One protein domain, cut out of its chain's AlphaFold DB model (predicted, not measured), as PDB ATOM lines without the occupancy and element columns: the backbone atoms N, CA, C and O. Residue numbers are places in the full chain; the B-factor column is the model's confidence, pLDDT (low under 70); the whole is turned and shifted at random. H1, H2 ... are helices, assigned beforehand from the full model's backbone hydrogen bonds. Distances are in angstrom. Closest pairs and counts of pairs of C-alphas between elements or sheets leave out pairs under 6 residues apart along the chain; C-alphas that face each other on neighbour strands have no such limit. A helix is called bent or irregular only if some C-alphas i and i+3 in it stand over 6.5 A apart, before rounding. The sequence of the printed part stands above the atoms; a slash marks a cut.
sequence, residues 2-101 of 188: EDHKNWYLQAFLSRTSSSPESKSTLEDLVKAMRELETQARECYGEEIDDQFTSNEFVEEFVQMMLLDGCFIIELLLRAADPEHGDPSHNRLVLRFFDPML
ATOM      1  N   GLU A   2      -6.006   6.129  44.369       64.31
ATOM      2  CA  GLU A   2      -4.834   5.484  44.990       64.31
ATOM      3  C   GLU A   2      -5.071   4.976  46.426       64.31
ATOM      4  O   GLU A   2      -4.704   3.850  46.755       64.31
ATOM      5  N   ASP A   3      -5.801   5.723  47.263       70.19
ATOM      6  CA  ASP A   3      -6.149   5.255  48.619       70.19
ATOM      7  C   ASP A   3      -6.990   3.970  48.609       70.19
ATOM      8  O   ASP A   3      -6.870   3.127  49.498       70.19
ATOM      9  N   HIS A   4      -7.821   3.785  47.575       70.56
ATOM     10  CA  HIS A   4      -8.581   2.551  47.420       70.56
ATOM     11  C   HIS A   4      -7.650   1.395  47.060       70.56
ATOM     12  O   HIS A   4      -7.747   0.354  47.696       70.56
ATOM     13  N   LYS A   5      -6.705   1.567  46.126       76.56
ATOM     14  CA  LYS A   5      -5.756   0.503  45.747       76.56
ATOM     15  C   LYS A   5      -4.948  -0.006  46.942       76.56
ATOM     16  O   LYS A   5      -4.842  -1.214  47.133       76.56
ATOM     17  N   ASN A   6      -4.477   0.897  47.804       81.31
ATOM     18  CA  ASN A   6      -3.798   0.518  49.047       81.31
ATOM     19  C   ASN A   6      -4.682  -0.332  49.965       81.31
ATOM     20  O   ASN A   6      -4.221  -1.310  50.552       81.31
ATOM     21  N   TRP A   7      -5.967   0.003  50.069       83.44
ATOM     22  CA  TRP A   7      -6.907  -0.809  50.831       83.44
ATOM     23  C   TRP A   7      -7.090  -2.212  50.231       83.44
ATOM     24  O   TRP A   7      -7.115  -3.191  50.976       83.44
ATOM     25  N   TYR A   8      -7.146  -2.335  48.900       80.19
ATOM     26  CA  TYR A   8      -7.201  -3.639  48.229       80.19
ATOM     27  C   TYR A   8      -5.922  -4.457  48.425       80.19
ATOM     28  O   TYR A   8      -6.016  -5.654  48.672       80.19
ATOM     29  N   LEU A   9      -4.745  -3.827  48.402       84.25
ATOM     30  CA  LEU A   9      -3.486  -4.493  48.743       84.25
ATOM     31  C   LEU A   9      -3.531  -5.064  50.169       84.25
ATOM     32  O   LEU A   9      -3.226  -6.233  50.375       84.25
ATOM     33  N   GLN A  10      -3.962  -4.273  51.155       84.31
ATOM     34  CA  GLN A  10      -4.070  -4.744  52.541       84.31
ATOM     35  C   GLN A  10      -5.107  -5.863  52.703       84.31
ATOM     36  O   GLN A  10      -4.869  -6.832  53.429       84.31
ATOM     37  N   ALA A  11      -6.240  -5.763  52.006       82.12
ATOM     38  CA  ALA A  11      -7.254  -6.811  51.993       82.12
ATOM     39  C   ALA A  11      -6.717  -8.116  51.386       82.12
ATOM     40  O   ALA A  11      -6.883  -9.178  51.985       82.12
ATOM     41  N   PHE A  12      -6.010  -8.022  50.257       82.75
ATOM     42  CA  PHE A  12      -5.359  -9.153  49.607       82.75
ATOM     43  C   PHE A  12      -4.341  -9.827  50.534       82.75
ATOM     44  O   PHE A  12      -4.412 -11.033  50.762       82.75
ATOM     45  N   LEU A  13      -3.439  -9.049  51.144       83.69
ATOM     46  CA  LEU A  13      -2.426  -9.564  52.073       83.69
ATOM     47  C   LEU A  13      -3.043 -10.228  53.310       83.69
ATOM     48  O   LEU A  13      -2.542 -11.245  53.791       83.69
ATOM     49  N   SER A  14      -4.145  -9.679  53.826       82.69
ATOM     50  CA  SER A  14      -4.875 -10.265  54.957       82.69
ATOM     51  C   SER A  14      -5.516 -11.603  54.577       82.69
ATOM     52  O   SER A  14      -5.497 -12.553  55.366       82.69
ATOM     53  N   ARG A  15      -6.038 -11.702  53.346       75.44
ATOM     54  CA  ARG A  15      -6.621 -12.928  52.789       75.44
ATOM     55  C   ARG A  15      -5.560 -14.019  52.613       75.44
ATOM     56  O   ARG A  15      -5.784 -15.147  53.042       75.44
ATOM     57  N   THR A  16      -4.396 -13.694  52.049       71.69
ATOM     58  CA  THR A  16      -3.316 -14.673  51.818       71.69
ATOM     59  C   THR A  16      -2.629 -15.102  53.115       71.69
ATOM     60  O   THR A  16      -2.380 -16.287  53.315       71.69
ATOM     61  N   SER A  17      -2.437 -14.185  54.067       68.00
ATOM     62  CA  SER A  17      -1.823 -14.480  55.374       68.00
ATOM     63  C   SER A  17      -2.652 -15.413  56.265       68.00
ATOM     64  O   SER A  17      -2.114 -16.013  57.199       68.00
ATOM     65  N   SER A  18      -3.955 -15.526  55.994       61.53
ATOM     66  CA  SER A  18      -4.887 -16.375  56.747       61.53
ATOM     67  C   SER A  18      -4.872 -17.838  56.286       61.53
ATOM     68  O   SER A  18      -5.348 -18.709  57.014       61.53
ATOM     69  N   SER A  19      -4.312 -18.130  55.104       55.12
ATOM     70  CA  SER A  19      -4.205 -19.494  54.585       55.12
ATOM     71  C   SER A  19      -2.916 -20.168  55.082       55.12
ATOM     72  O   SER A  19      -1.822 -19.650  54.846       55.12
ATOM     73  N   PRO A  20      -2.995 -21.337  55.744       53.62
ATOM     74  CA  PRO A  20      -1.817 -22.044  56.247       53.62
ATOM     75  C   PRO A  20      -0.893 -22.578  55.137       53.62
ATOM     76  O   PRO A  20       0.255 -22.906  55.427       53.62
ATOM     77  N   GLU A  21      -1.358 -22.637  53.883       54.53
ATOM     78  CA  GLU A  21      -0.610 -23.200  52.747       54.53
ATOM     79  C   GLU A  21       0.133 -22.149  51.900       54.53
ATOM     80  O   GLU A  21       0.959 -22.510  51.065       54.53
ATOM     81  N   SER A  22      -0.109 -20.847  52.107       53.97
ATOM     82  CA  SER A  22       0.487 -19.791  51.276       53.97
ATOM     83  C   SER A  22       0.733 -18.500  52.061       53.97
ATOM     84  O   SER A  22       0.063 -17.488  51.885       53.97
ATOM     85  N   LYS A  23       1.735 -18.516  52.946       56.19
ATOM     86  CA  LYS A  23       2.302 -17.280  53.506       56.19
ATOM     87  C   LYS A  23       3.292 -16.675  52.512       56.19
ATOM     88  O   LYS A  23       4.496 -16.771  52.714       56.19
ATOM     89  N   SER A  24       2.797 -16.076  51.434       64.62
ATOM     90  CA  SER A  24       3.616 -15.154  50.644       64.62
ATOM     91  C   SER A  24       3.701 -13.823  51.388       64.62
ATOM     92  O   SER A  24       2.669 -13.228  51.712       64.62
ATOM     93  N   THR A  25       4.907 -13.352  51.673       77.06
ATOM     94  CA  THR A  25       5.120 -12.034  52.275       77.06
ATOM     95  C   THR A  25       5.000 -10.931  51.222       77.06
ATOM     96  O   THR A  25       5.130 -11.176  50.023       77.06
ATOM     97  N   LEU A  26       4.762  -9.688  51.654       84.00
ATOM     98  CA  LEU A  26       4.814  -8.522  50.762       84.00
ATOM     99  C   LEU A  26       6.160  -8.448  50.018       84.00
ATOM    100  O   LEU A  26       6.200  -8.063  48.855       84.00
ATOM    101  N   GLU A  27       7.244  -8.869  50.671       86.38
ATOM    102  CA  GLU A  27       8.584  -8.939  50.086       86.38
ATOM    103  C   GLU A  27       8.642  -9.917  48.908       86.38
ATOM    104  O   GLU A  27       9.227  -9.590  47.876       86.38
ATOM    105  N   ASP A  28       7.979 -11.073  49.014       86.25
ATOM    106  CA  ASP A  28       7.899 -12.050  47.923       86.25
ATOM    107  C   ASP A  28       7.134 -11.486  46.719       86.25
ATOM    108  O   ASP A  28       7.550 -11.680  45.577       86.25
ATOM    109  N   LEU A  29       6.048 -10.746  46.962       86.00
ATOM    110  CA  LEU A  29       5.277 -10.093  45.898       86.00
ATOM    111  C   LEU A  29       6.080  -8.983  45.219       86.00
ATOM    112  O   LEU A  29       6.116  -8.918  43.994       86.00
ATOM    113  N   VAL A  30       6.754  -8.135  46.001       90.69
ATOM    114  CA  VAL A  30       7.641  -7.092  45.467       90.69
ATOM    115  C   VAL A  30       8.749  -7.727  44.634       90.69
ATOM    116  O   VAL A  30       9.029  -7.265  43.531       90.69
ATOM    117  N   LYS A  31       9.353  -8.816  45.117       92.12
ATOM    118  CA  LYS A  31      10.382  -9.547  44.380       92.12
ATOM    119  C   LYS A  31       9.845 -10.116  43.064       92.12
ATOM    120  O   LYS A  31      10.475  -9.918  42.031       92.12
ATOM    121  N   ALA A  32       8.678 -10.758  43.083       90.25
ATOM    122  CA  ALA A  32       8.050 -11.283  41.874       90.25
ATOM    123  C   ALA A  32       7.738 -10.168  40.859       90.25
ATOM    124  O   ALA A  32       8.008 -10.321  39.672       90.25
ATOM    125  N   MET A  33       7.231  -9.020  41.320       92.69
ATOM    126  CA  MET A  33       6.958  -7.876  40.443       92.69
ATOM    127  C   MET A  33       8.239  -7.285  39.848       92.69
ATOM    128  O   MET A  33       8.245  -6.929  38.677       92.69
ATOM    129  N   ARG A  34       9.347  -7.252  40.600       92.69
ATOM    130  CA  ARG A  34      10.663  -6.853  40.065       92.69
ATOM    131  C   ARG A  34      11.166  -7.788  38.977       92.69
ATOM    132  O   ARG A  34      11.722  -7.323  37.993       92.69
ATOM    133  N   GLU A  35      10.992  -9.094  39.158       92.94
ATOM    134  CA  GLU A  35      11.391 -10.090  38.155       92.94
ATOM    135  C   GLU A  35      10.575  -9.948  36.857       92.94
ATOM    136  O   GLU A  35      11.083 -10.249  35.777       92.94
ATOM    137  N   LEU A  36       9.338  -9.450  36.954       91.12
ATOM    138  CA  LEU A  36       8.445  -9.201  35.817       91.12
ATOM    139  C   LEU A  36       8.560  -7.791  35.221       91.12
ATOM    140  O   LEU A  36       8.051  -7.568  34.123       91.12
ATOM    141  N   GLU A  37       9.213  -6.859  35.916       91.44
ATOM    142  CA  GLU A  37       9.237  -5.430  35.589       91.44
ATOM    143  C   GLU A  37       9.651  -5.177  34.142       91.44
ATOM    144  O   GLU A  37       8.868  -4.622  33.374       91.44
ATOM    145  N   THR A  38      10.836  -5.653  33.747       87.75
ATOM    146  CA  THR A  38      11.391  -5.386  32.416       87.75
ATOM    147  C   THR A  38      10.465  -5.896  31.319       87.75
ATOM    148  O   THR A  38      10.167  -5.166  30.379       87.75
ATOM    149  N   GLN A  39       9.952  -7.122  31.465       89.50
ATOM    150  CA  GLN A  39       9.059  -7.729  30.474       89.50
ATOM    151  C   GLN A  39       7.744  -6.957  30.367       89.50
ATOM    152  O   GLN A  39       7.248  -6.713  29.269       89.50
ATOM    153  N   ALA A  40       7.175  -6.553  31.505       88.06
ATOM    154  CA  ALA A  40       5.953  -5.766  31.532       88.06
ATOM    155  C   ALA A  40       6.169  -4.380  30.913       88.06
ATOM    156  O   ALA A  40       5.325  -3.920  30.148       88.06
ATOM    157  N   ARG A  41       7.304  -3.734  31.191       85.25
ATOM    158  CA  ARG A  41       7.661  -2.414  30.660       85.25
ATOM    159  C   ARG A  41       7.896  -2.434  29.150       85.25
ATOM    160  O   ARG A  41       7.403  -1.549  28.457       85.25
ATOM    161  N   GLU A  42       8.560  -3.463  28.625       82.44
ATOM    162  CA  GLU A  42       8.773  -3.656  27.179       82.44
ATOM    163  C   GLU A  42       7.453  -3.755  26.393       82.44
ATOM    164  O   GLU A  42       7.387  -3.368  25.226       82.44
ATOM    165  N   CYS A  43       6.370  -4.201  27.039       82.88
ATOM    166  CA  CYS A  43       5.051  -4.312  26.416       82.88
ATOM    167  C   CYS A  43       4.359  -2.956  26.166       82.88
ATOM    168  O   CYS A  43       3.372  -2.918  25.432       82.88
ATOM    169  N   TYR A  44       4.848  -1.850  26.743       76.62
ATOM    170  CA  TYR A  44       4.280  -0.507  26.541       76.62
ATOM    171  C   TYR A  44       4.873   0.243  25.334       76.62
ATOM    172  O   TYR A  44       4.431   1.346  25.027       76.62
ATOM    173  N   GLY A  45       5.804  -0.372  24.594       61.00
ATOM    174  CA  GLY A  45       6.181   0.031  23.231       61.00
ATOM    175  C   GLY A  45       6.992   1.324  23.081       61.00
ATOM    176  O   GLY A  45       7.334   1.678  21.954       61.00
ATOM    177  N   GLU A  46       7.317   2.023  24.168       62.28
ATOM    178  CA  GLU A  46       8.188   3.202  24.132       62.28
ATOM    179  C   GLU A  46       9.664   2.792  24.271       62.28
ATOM    180  O   GLU A  46      10.032   2.044  25.178       62.28
ATOM    181  N   GLU A  47      10.528   3.289  23.376       59.59
ATOM    182  CA  GLU A  47      11.982   3.299  23.582       59.59
ATOM    183  C   GLU A  47      12.270   4.276  24.720       59.59
ATOM    184  O   GLU A  47      12.391   5.486  24.520       59.59
ATOM    185  N   ILE A  48      12.266   3.760  25.944       57.09
ATOM    186  CA  ILE A  48      12.404   4.612  27.111       57.09
ATOM    187  C   ILE A  48      13.884   4.979  27.269       57.09
ATOM    188  O   ILE A  48      14.725   4.108  27.479       57.09
ATOM    189  N   ASP A  49      14.175   6.271  27.113       58.78
ATOM    190  CA  ASP A  49      15.496   6.895  27.249       58.78
ATOM    191  C   ASP A  49      16.210   6.416  28.535       58.78
ATOM    192  O   ASP A  49      15.547   6.189  29.552       58.78
ATOM    193  N   ASP A  50      17.547   6.317  28.539       59.81
ATOM    194  CA  ASP A  50      18.377   5.781  29.652       59.81
ATOM    195  C   ASP A  50      18.116   6.456  31.029       59.81
ATOM    196  O   ASP A  50      18.568   6.002  32.082       59.81
ATOM    197  N   GLN A  51      17.368   7.561  31.049       59.94
ATOM    198  CA  GLN A  51      16.918   8.285  32.239       59.94
ATOM    199  C   GLN A  51      15.802   7.563  33.020       59.94
ATOM    200  O   GLN A  51      15.638   7.802  34.217       59.94
ATOM    201  N   PHE A  52      15.064   6.657  32.376       59.62
ATOM    202  CA  PHE A  52      13.955   5.904  32.971       59.62
ATOM    203  C   PHE A  52      14.349   4.488  33.415       59.62
ATOM    204  O   PHE A  52      13.507   3.713  33.847       59.62
ATOM    205  N   THR A  53      15.633   4.131  33.360       65.19
ATOM    206  CA  THR A  53      16.157   2.909  33.997       65.19
ATOM    207  C   THR A  53      16.754   3.194  35.373       65.19
ATOM    208  O   THR A  53      17.488   2.370  35.922       65.19
ATOM    209  N   SER A  54      16.508   4.386  35.925       79.94
ATOM    210  CA  SER A  54      16.926   4.702  37.285       79.94
ATOM    211  C   SER A  54      16.251   3.732  38.257       79.94
ATOM    212  O   SER A  54      15.096   3.347  38.072       79.94
ATOM    213  N   ASN A  55      16.970   3.336  39.311       83.00
ATOM    214  CA  ASN A  55      16.397   2.444  40.321       83.00
ATOM    215  C   ASN A  55      15.086   3.012  40.887       83.00
ATOM    216  O   ASN A  55      14.169   2.249  41.139       83.00
ATOM    217  N   GLU A  56      14.981   4.336  41.029       84.69
ATOM    218  CA  GLU A  56      13.773   5.026  41.497       84.69
ATOM    219  C   GLU A  56      12.570   4.800  40.570       84.69
ATOM    220  O   GLU A  56      11.507   4.419  41.049       84.69
ATOM    221  N   PHE A  57      12.740   4.917  39.250       84.62
ATOM    222  CA  PHE A  57      11.657   4.639  38.300       84.62
ATOM    223  C   PHE A  57      11.240   3.165  38.315       84.62
ATOM    224  O   PHE A  57      10.052   2.850  38.290       84.62
ATOM    225  N   VAL A  58      12.214   2.252  38.401       87.31
ATOM    226  CA  VAL A  58      11.947   0.812  38.520       87.31
ATOM    227  C   VAL A  58      11.137   0.523  39.789       87.31
ATOM    228  O   VAL A  58      10.187  -0.255  39.737       87.31
ATOM    229  N   GLU A  59      11.458   1.166  40.920       89.88
ATOM    230  CA  GLU A  59      10.652   1.055  42.144       89.88
ATOM    231  C   GLU A  59       9.222   1.559  41.949       89.88
ATOM    232  O   GLU A  59       8.276   0.877  42.345       89.88
ATOM    233  N   GLU A  60       9.051   2.733  41.339       89.50
ATOM    234  CA  GLU A  60       7.733   3.325  41.099       89.50
ATOM    235  C   GLU A  60       6.878   2.450  40.177       89.50
ATOM    236  O   GLU A  60       5.695   2.226  40.451       89.50
ATOM    237  N   PHE A  61       7.471   1.894  39.118       89.69
ATOM    238  CA  PHE A  61       6.775   0.996  38.201       89.69
ATOM    239  C   PHE A  61       6.399  -0.323  38.880       89.69
ATOM    240  O   PHE A  61       5.259  -0.772  38.772       89.69
ATOM    241  N   VAL A  62       7.310  -0.918  39.655       92.06
ATOM    242  CA  VAL A  62       7.023  -2.117  40.460       92.06
ATOM    243  C   VAL A  62       5.903  -1.847  41.463       92.06
ATOM    244  O   VAL A  62       5.005  -2.676  41.622       92.06
ATOM    245  N   GLN A  63       5.916  -0.686  42.122       91.06
ATOM    246  CA  GLN A  63       4.857  -0.277  43.038       91.06
ATOM    247  C   GLN A  63       3.518  -0.127  42.306       91.06
ATOM    248  O   GLN A  63       2.496  -0.591  42.814       91.06
ATOM    249  N   MET A  64       3.519   0.466  41.112       90.50
ATOM    250  CA  MET A  64       2.334   0.596  40.266       90.50
ATOM    251  C   MET A  64       1.783  -0.777  39.864       90.50
ATOM    252  O   MET A  64       0.611  -1.052  40.114       90.50
ATOM    253  N   MET A  65       2.630  -1.670  39.337       91.31
ATOM    254  CA  MET A  65       2.258  -3.045  38.982       91.31
ATOM    255  C   MET A  65       1.669  -3.801  40.174       91.31
ATOM    256  O   MET A  65       0.665  -4.500  40.034       91.31
ATOM    257  N   LEU A  66       2.283  -3.660  41.350       90.69
ATOM    258  CA  LEU A  66       1.830  -4.324  42.563       90.69
ATOM    259  C   LEU A  66       0.463  -3.799  43.011       90.69
ATOM    260  O   LEU A  66      -0.439  -4.593  43.277       90.69
ATOM    261  N   LEU A  67       0.299  -2.477  43.090       87.31
ATOM    262  CA  LEU A  67      -0.956  -1.856  43.511       87.31
ATOM    263  C   LEU A  67      -2.090  -2.169  42.537       87.31
ATOM    264  O   LEU A  67      -3.177  -2.543  42.977       87.31
ATOM    265  N   ASP A  68      -1.836  -2.068  41.235       85.50
ATOM    266  CA  ASP A  68      -2.834  -2.325  40.198       85.50
ATOM    267  C   ASP A  68      -3.168  -3.815  40.102       85.50
ATOM    268  O   ASP A  68      -4.343  -4.185  40.053       85.50
ATOM    269  N   GLY A  69      -2.158  -4.683  40.165       84.75
ATOM    270  CA  GLY A  69      -2.333  -6.132  40.164       84.75
ATOM    271  C   GLY A  69      -3.131  -6.615  41.373       84.75
ATOM    272  O   GLY A  69      -4.131  -7.317  41.212       84.75
ATOM    273  N   CYS A  70      -2.753  -6.200  42.587       83.12
ATOM    274  CA  CYS A  70      -3.494  -6.550  43.800       83.12
ATOM    275  C   CYS A  70      -4.905  -5.957  43.802       83.12
ATOM    276  O   CYS A  70      -5.841  -6.633  44.230       83.12
ATOM    277  N   PHE A  71      -5.078  -4.732  43.297       82.38
ATOM    278  CA  PHE A  71      -6.395  -4.128  43.128       82.38
ATOM    279  C   PHE A  71      -7.288  -4.985  42.228       82.38
ATOM    280  O   PHE A  71      -8.375  -5.365  42.654       82.38
ATOM    281  N   ILE A  72      -6.823  -5.337  41.026       79.19
ATOM    282  CA  ILE A  72      -7.591  -6.144  40.071       79.19
ATOM    283  C   ILE A  72      -7.890  -7.529  40.657       79.19
ATOM    284  O   ILE A  72      -9.039  -7.961  40.639       79.19
ATOM    285  N   ILE A  73      -6.891  -8.216  41.216       75.94
ATOM    286  CA  ILE A  73      -7.063  -9.574  41.750       75.94
ATOM    287  C   ILE A  73      -8.057  -9.586  42.915       75.94
ATOM    288  O   ILE A  73      -9.003 -10.367  42.892       75.94
ATOM    289  N   GLU A  74      -7.892  -8.722  43.919       77.69
ATOM    290  CA  GLU A  74      -8.792  -8.700  45.079       77.69
ATOM    291  C   GLU A  74     -10.196  -8.204  44.706       77.69
ATOM    292  O   GLU A  74     -11.185  -8.717  45.234       77.69
ATOM    293  N   LEU A  75     -10.316  -7.269  43.756       73.81
ATOM    294  CA  LEU A  75     -11.604  -6.856  43.196       73.81
ATOM    295  C   LEU A  75     -12.342  -8.046  42.565       73.81
ATOM    296  O   LEU A  75     -13.529  -8.244  42.826       73.81
ATOM    297  N   LEU A  76     -11.637  -8.863  41.781       69.62
ATOM    298  CA  LEU A  76     -12.199 -10.050  41.140       69.62
ATOM    299  C   LEU A  76     -12.515 -11.168  42.143       69.62
ATOM    300  O   LEU A  76     -13.563 -11.801  42.031       69.62
ATOM    301  N   LEU A  77     -11.661 -11.392  43.149       69.19
ATOM    302  CA  LEU A  77     -11.907 -12.374  44.214       69.19
ATOM    303  C   LEU A  77     -13.175 -12.054  45.008       69.19
ATOM    304  O   LEU A  77     -13.902 -12.958  45.401       69.19
ATOM    305  N   ARG A  78     -13.459 -10.771  45.230       69.38
ATOM    306  CA  ARG A  78     -14.679 -10.326  45.916       69.38
ATOM    307  C   ARG A  78     -15.916 -10.397  45.045       69.38
ATOM    308  O   ARG A  78     -16.988 -10.668  45.564       69.38
ATOM    309  N   ALA A  79     -15.769 -10.181  43.742       58.94
ATOM    310  CA  ALA A  79     -16.861 -10.376  42.795       58.94
ATOM    311  C   ALA A  79     -17.321 -11.842  42.734       58.94
ATOM    312  O   ALA A  79     -18.478 -12.114  42.429       58.94
ATOM    313  N   ALA A  80     -16.409 -12.776  43.014       55.31
ATOM    314  CA  ALA A  80     -16.688 -14.206  43.049       55.31
ATOM    315  C   ALA A  80     -17.240 -14.706  44.400       55.31
ATOM    316  O   ALA A  80     -17.689 -15.846  44.461       55.31
ATOM    317  N   ASP A  81     -17.217 -13.890  45.463       55.53
ATOM    318  CA  ASP A  81     -17.689 -14.257  46.806       55.53
ATOM    319  C   ASP A  81     -19.119 -13.721  47.047       55.53
ATOM    320  O   ASP A  81     -19.303 -12.511  47.238       55.53
ATOM    321  N   PRO A  82     -20.149 -14.588  47.039       51.38
ATOM    322  CA  PRO A  82     -21.540 -14.171  47.190       51.38
ATOM    323  C   PRO A  82     -21.914 -13.742  48.618       51.38
ATOM    324  O   PRO A  82     -22.935 -13.074  48.784       51.38
ATOM    325  N   GLU A  83     -21.124 -14.074  49.647       51.50
ATOM    326  CA  GLU A  83     -21.471 -13.770  51.047       51.50
ATOM    327  C   GLU A  83     -20.926 -12.416  51.530       51.50
ATOM    328  O   GLU A  83     -21.491 -11.810  52.442       51.50
ATOM    329  N   HIS A  84     -19.863 -11.903  50.899       51.78
ATOM    330  CA  HIS A  84     -19.185 -10.662  51.311       51.78
ATOM    331  C   HIS A  84     -19.219  -9.545  50.257       51.78
ATOM    332  O   HIS A  84     -18.622  -8.479  50.456       51.78
ATOM    333  N   GLY A  85     -19.921  -9.759  49.143       54.22
ATOM    334  CA  GLY A  85     -20.110  -8.761  48.098       54.22
ATOM    335  C   GLY A  85     -20.973  -7.589  48.572       54.22
ATOM    336  O   GLY A  85     -22.183  -7.582  48.365       54.22
ATOM    337  N   ASP A  86     -20.368  -6.559  49.175       50.03
ATOM    338  CA  ASP A  86     -21.044  -5.264  49.313       50.03
ATOM    339  C   ASP A  86     -21.455  -4.793  47.896       50.03
ATOM    340  O   ASP A  86     -20.590  -4.720  47.011       50.03
ATOM    341  N   PRO A  87     -22.747  -4.478  47.658       52.06
ATOM    342  CA  PRO A  87     -23.279  -4.044  46.365       52.06
ATOM    343  C   PRO A  87     -22.465  -2.940  45.678       52.06
ATOM    344  O   PRO A  87     -22.509  -2.806  44.453       52.06
ATOM    345  N   SER A  88     -21.708  -2.146  46.442       57.16
ATOM    346  CA  SER A  88     -20.821  -1.110  45.913       57.16
ATOM    347  C   SER A  88     -19.636  -1.658  45.087       57.16
ATOM    348  O   SER A  88     -19.232  -1.015  44.115       57.16
ATOM    349  N   HIS A  89     -19.129  -2.858  45.397       55.94
ATOM    350  CA  HIS A  89     -17.943  -3.460  44.772       55.94
ATOM    351  C   HIS A  89     -18.277  -4.264  43.514       55.94
ATOM    352  O   HIS A  89     -17.619  -4.085  42.491       55.94
ATOM    353  N   ASN A  90     -19.355  -5.057  43.535       57.41
ATOM    354  CA  ASN A  90     -19.871  -5.718  42.327       57.41
ATOM    355  C   ASN A  90     -20.264  -4.676  41.277       57.41
ATOM    356  O   ASN A  90     -19.969  -4.825  40.095       57.41
ATOM    357  N   ARG A  91     -20.828  -3.543  41.718       57.22
ATOM    358  CA  ARG A  91     -21.073  -2.383  40.858       57.22
ATOM    359  C   ARG A  91     -19.784  -1.780  40.291       57.22
ATOM    360  O   ARG A  91     -19.819  -1.285  39.170       57.22
ATOM    361  N   LEU A  92     -18.666  -1.802  41.022       61.00
ATOM    362  CA  LEU A  92     -17.367  -1.325  40.533       61.00
ATOM    363  C   LEU A  92     -16.782  -2.270  39.477       61.00
ATOM    364  O   LEU A  92     -16.312  -1.787  38.456       61.00
ATOM    365  N   VAL A  93     -16.870  -3.587  39.691       60.38
ATOM    366  CA  VAL A  93     -16.462  -4.624  38.724       60.38
ATOM    367  C   VAL A  93     -17.284  -4.486  37.450       60.38
ATOM    368  O   VAL A  93     -16.728  -4.326  36.367       60.38
ATOM    369  N   LEU A  94     -18.613  -4.466  37.586       59.38
ATOM    370  CA  LEU A  94     -19.522  -4.309  36.458       59.38
ATOM    371  C   LEU A  94     -19.271  -2.993  35.732       59.38
ATOM    372  O   LEU A  94     -19.221  -3.012  34.520       59.38
ATOM    373  N   ARG A  95     -19.026  -1.879  36.436       60.06
ATOM    374  CA  ARG A  95     -18.692  -0.584  35.819       60.06
ATOM    375  C   ARG A  95     -17.305  -0.552  35.170       60.06
ATOM    376  O   ARG A  95     -17.123   0.169  34.198       60.06
ATOM    377  N   PHE A  96     -16.327  -1.262  35.728       62.75
ATOM    378  CA  PHE A  96     -14.979  -1.360  35.171       62.75
ATOM    379  C   PHE A  96     -14.996  -2.148  33.864       62.75
ATOM    380  O   PHE A  96     -14.385  -1.724  32.887       62.75
ATOM    381  N   PHE A  97     -15.733  -3.258  33.842       61.19
ATOM    382  CA  PHE A  97     -15.878  -4.076  32.651       61.19
ATOM    383  C   PHE A  97     -16.989  -3.579  31.720       61.19
ATOM    384  O   PHE A  97     -16.922  -3.918  30.557       61.19
ATOM    385  N   ASP A  98     -17.932  -2.728  32.135       58.09
ATOM    386  CA  ASP A  98     -19.014  -2.166  31.290       58.09
ATOM    387  C   ASP A  98     -18.545  -1.663  29.906       58.09
ATOM    388  O   ASP A  98     -19.212  -1.949  28.916       58.09
ATOM    389  N   PRO A  99     -17.384  -0.983  29.771       52.00
ATOM    390  CA  PRO A  99     -16.872  -0.552  28.469       52.00
ATOM    391  C   PRO A  99     -16.222  -1.682  27.650       52.00
ATOM    392  O   PRO A  99     -16.081  -1.545  26.437       52.00
ATOM    393  N   MET A 100     -15.762  -2.748  28.314       52.50
ATOM    394  CA  MET A 100     -15.079  -3.914  27.728       52.50
ATOM    395  C   MET A 100     -16.033  -5.080  27.454       52.50
ATOM    396  O   MET A 100     -15.773  -5.914  26.587       52.50
ATOM    397  N   LEU A 101     -17.134  -5.146  28.196       53.91
ATOM    398  CA  LEU A 101     -18.252  -6.014  27.919       53.91
ATOM    399  C   LEU A 101     -18.884  -5.469  26.642       53.91
ATOM    400  O   LEU A 101     -19.096  -4.259  26.515       53.91
TER     401      LEU A 101
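AT A GLANCE: This is residues 2 to 101 of the 188 residues of an uncharacterized protein of Macleaya cordata (UniProt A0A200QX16). One long helix, H4, is the rod in the middle, and two helices cross it at steep angles, H2 over its first half and H1 farther along, on different sides of it. H5 packs near the last end of H4 and makes a corner with it, while the short H3 lies at the other end; residues 42 to 52 and 95 to 101 stick out. The printed part has 100 residues with five named helices, in the order H1 H2 H3 H4 H5, and no named strand; the class is all helix. It is loose, with a radius of gyration of the C-alphas of 15.8 A and spans of 49 by 38 by 21 A.

IN THESE COORDINATES: H4, the longest helix, has residues 55 to 79 and measures 35.7 A from C-alpha 55 at (16.397, 2.444, 40.321) to C-alpha 79 at (-16.861, -10.376, 42.795). H1 has residues 2 to 17, 22.7 A long, and begins with C-alpha 2 at (-4.834, 5.484, 44.990). H2 has residues 26 to 42, 24.4 A long. It is irregular, with C-alphas 35 and 38 at 7.4 A, and has a kink of 44 degrees near residue 36. H5 has residues 87 to 97, 15.6 A long, and H3 residues 50 to 53.

HOW THE PARTS SIT: H4 is the hub and touches three helices. H1 touches it with residues 5 to 12 alone, and H4 touches H1 with residues 67 to 75 alone. The closest C-alphas, of Tyr 8 and Phe 71, are 5.2 A apart. The tilt is steep at 69.6 degrees, only just short of about perpendicular, and the two run the same way. H2 touches residues 58 to 66 of H4, closest at the C-alphas of Met 33 and Val 62, 5.8 A apart; at 73 degrees the two are only just about perpendicular. H5 touches residues 75 to 79 of H4, closest at the C-alphas of Ala 79 and Asn 90, 5.6 A apart, at a steep tilt of 62 degrees, opposite ways. H3 and H4 are close but not clearly touching, with the C-alphas of Phe 52 and Val 58 7.8 A apart. H1 and H2 are also close but not clearly touching, with the C-alphas of Leu 13 and Leu 26 7.4 A apart. H1 and H5 are apart, as are H2 and H5. In H1, H4 and H5 each pair of O i and N i+4 is within hydrogen-bond range, in H2 11 of 13 are, and H3 is too short for such a pair.

THE WHOLE: The two C-alphas farthest apart, of Asp 50 and Glu 83, are 49.3 A apart. The printed part has no cut. The link from H3 to H4 is tight, and the other links are short. The mean pLDDT of the printed part is 73.0, and it is under 70 at residue 2, residues 17 to 24, residues 45 to 53 and residues 76 to 101.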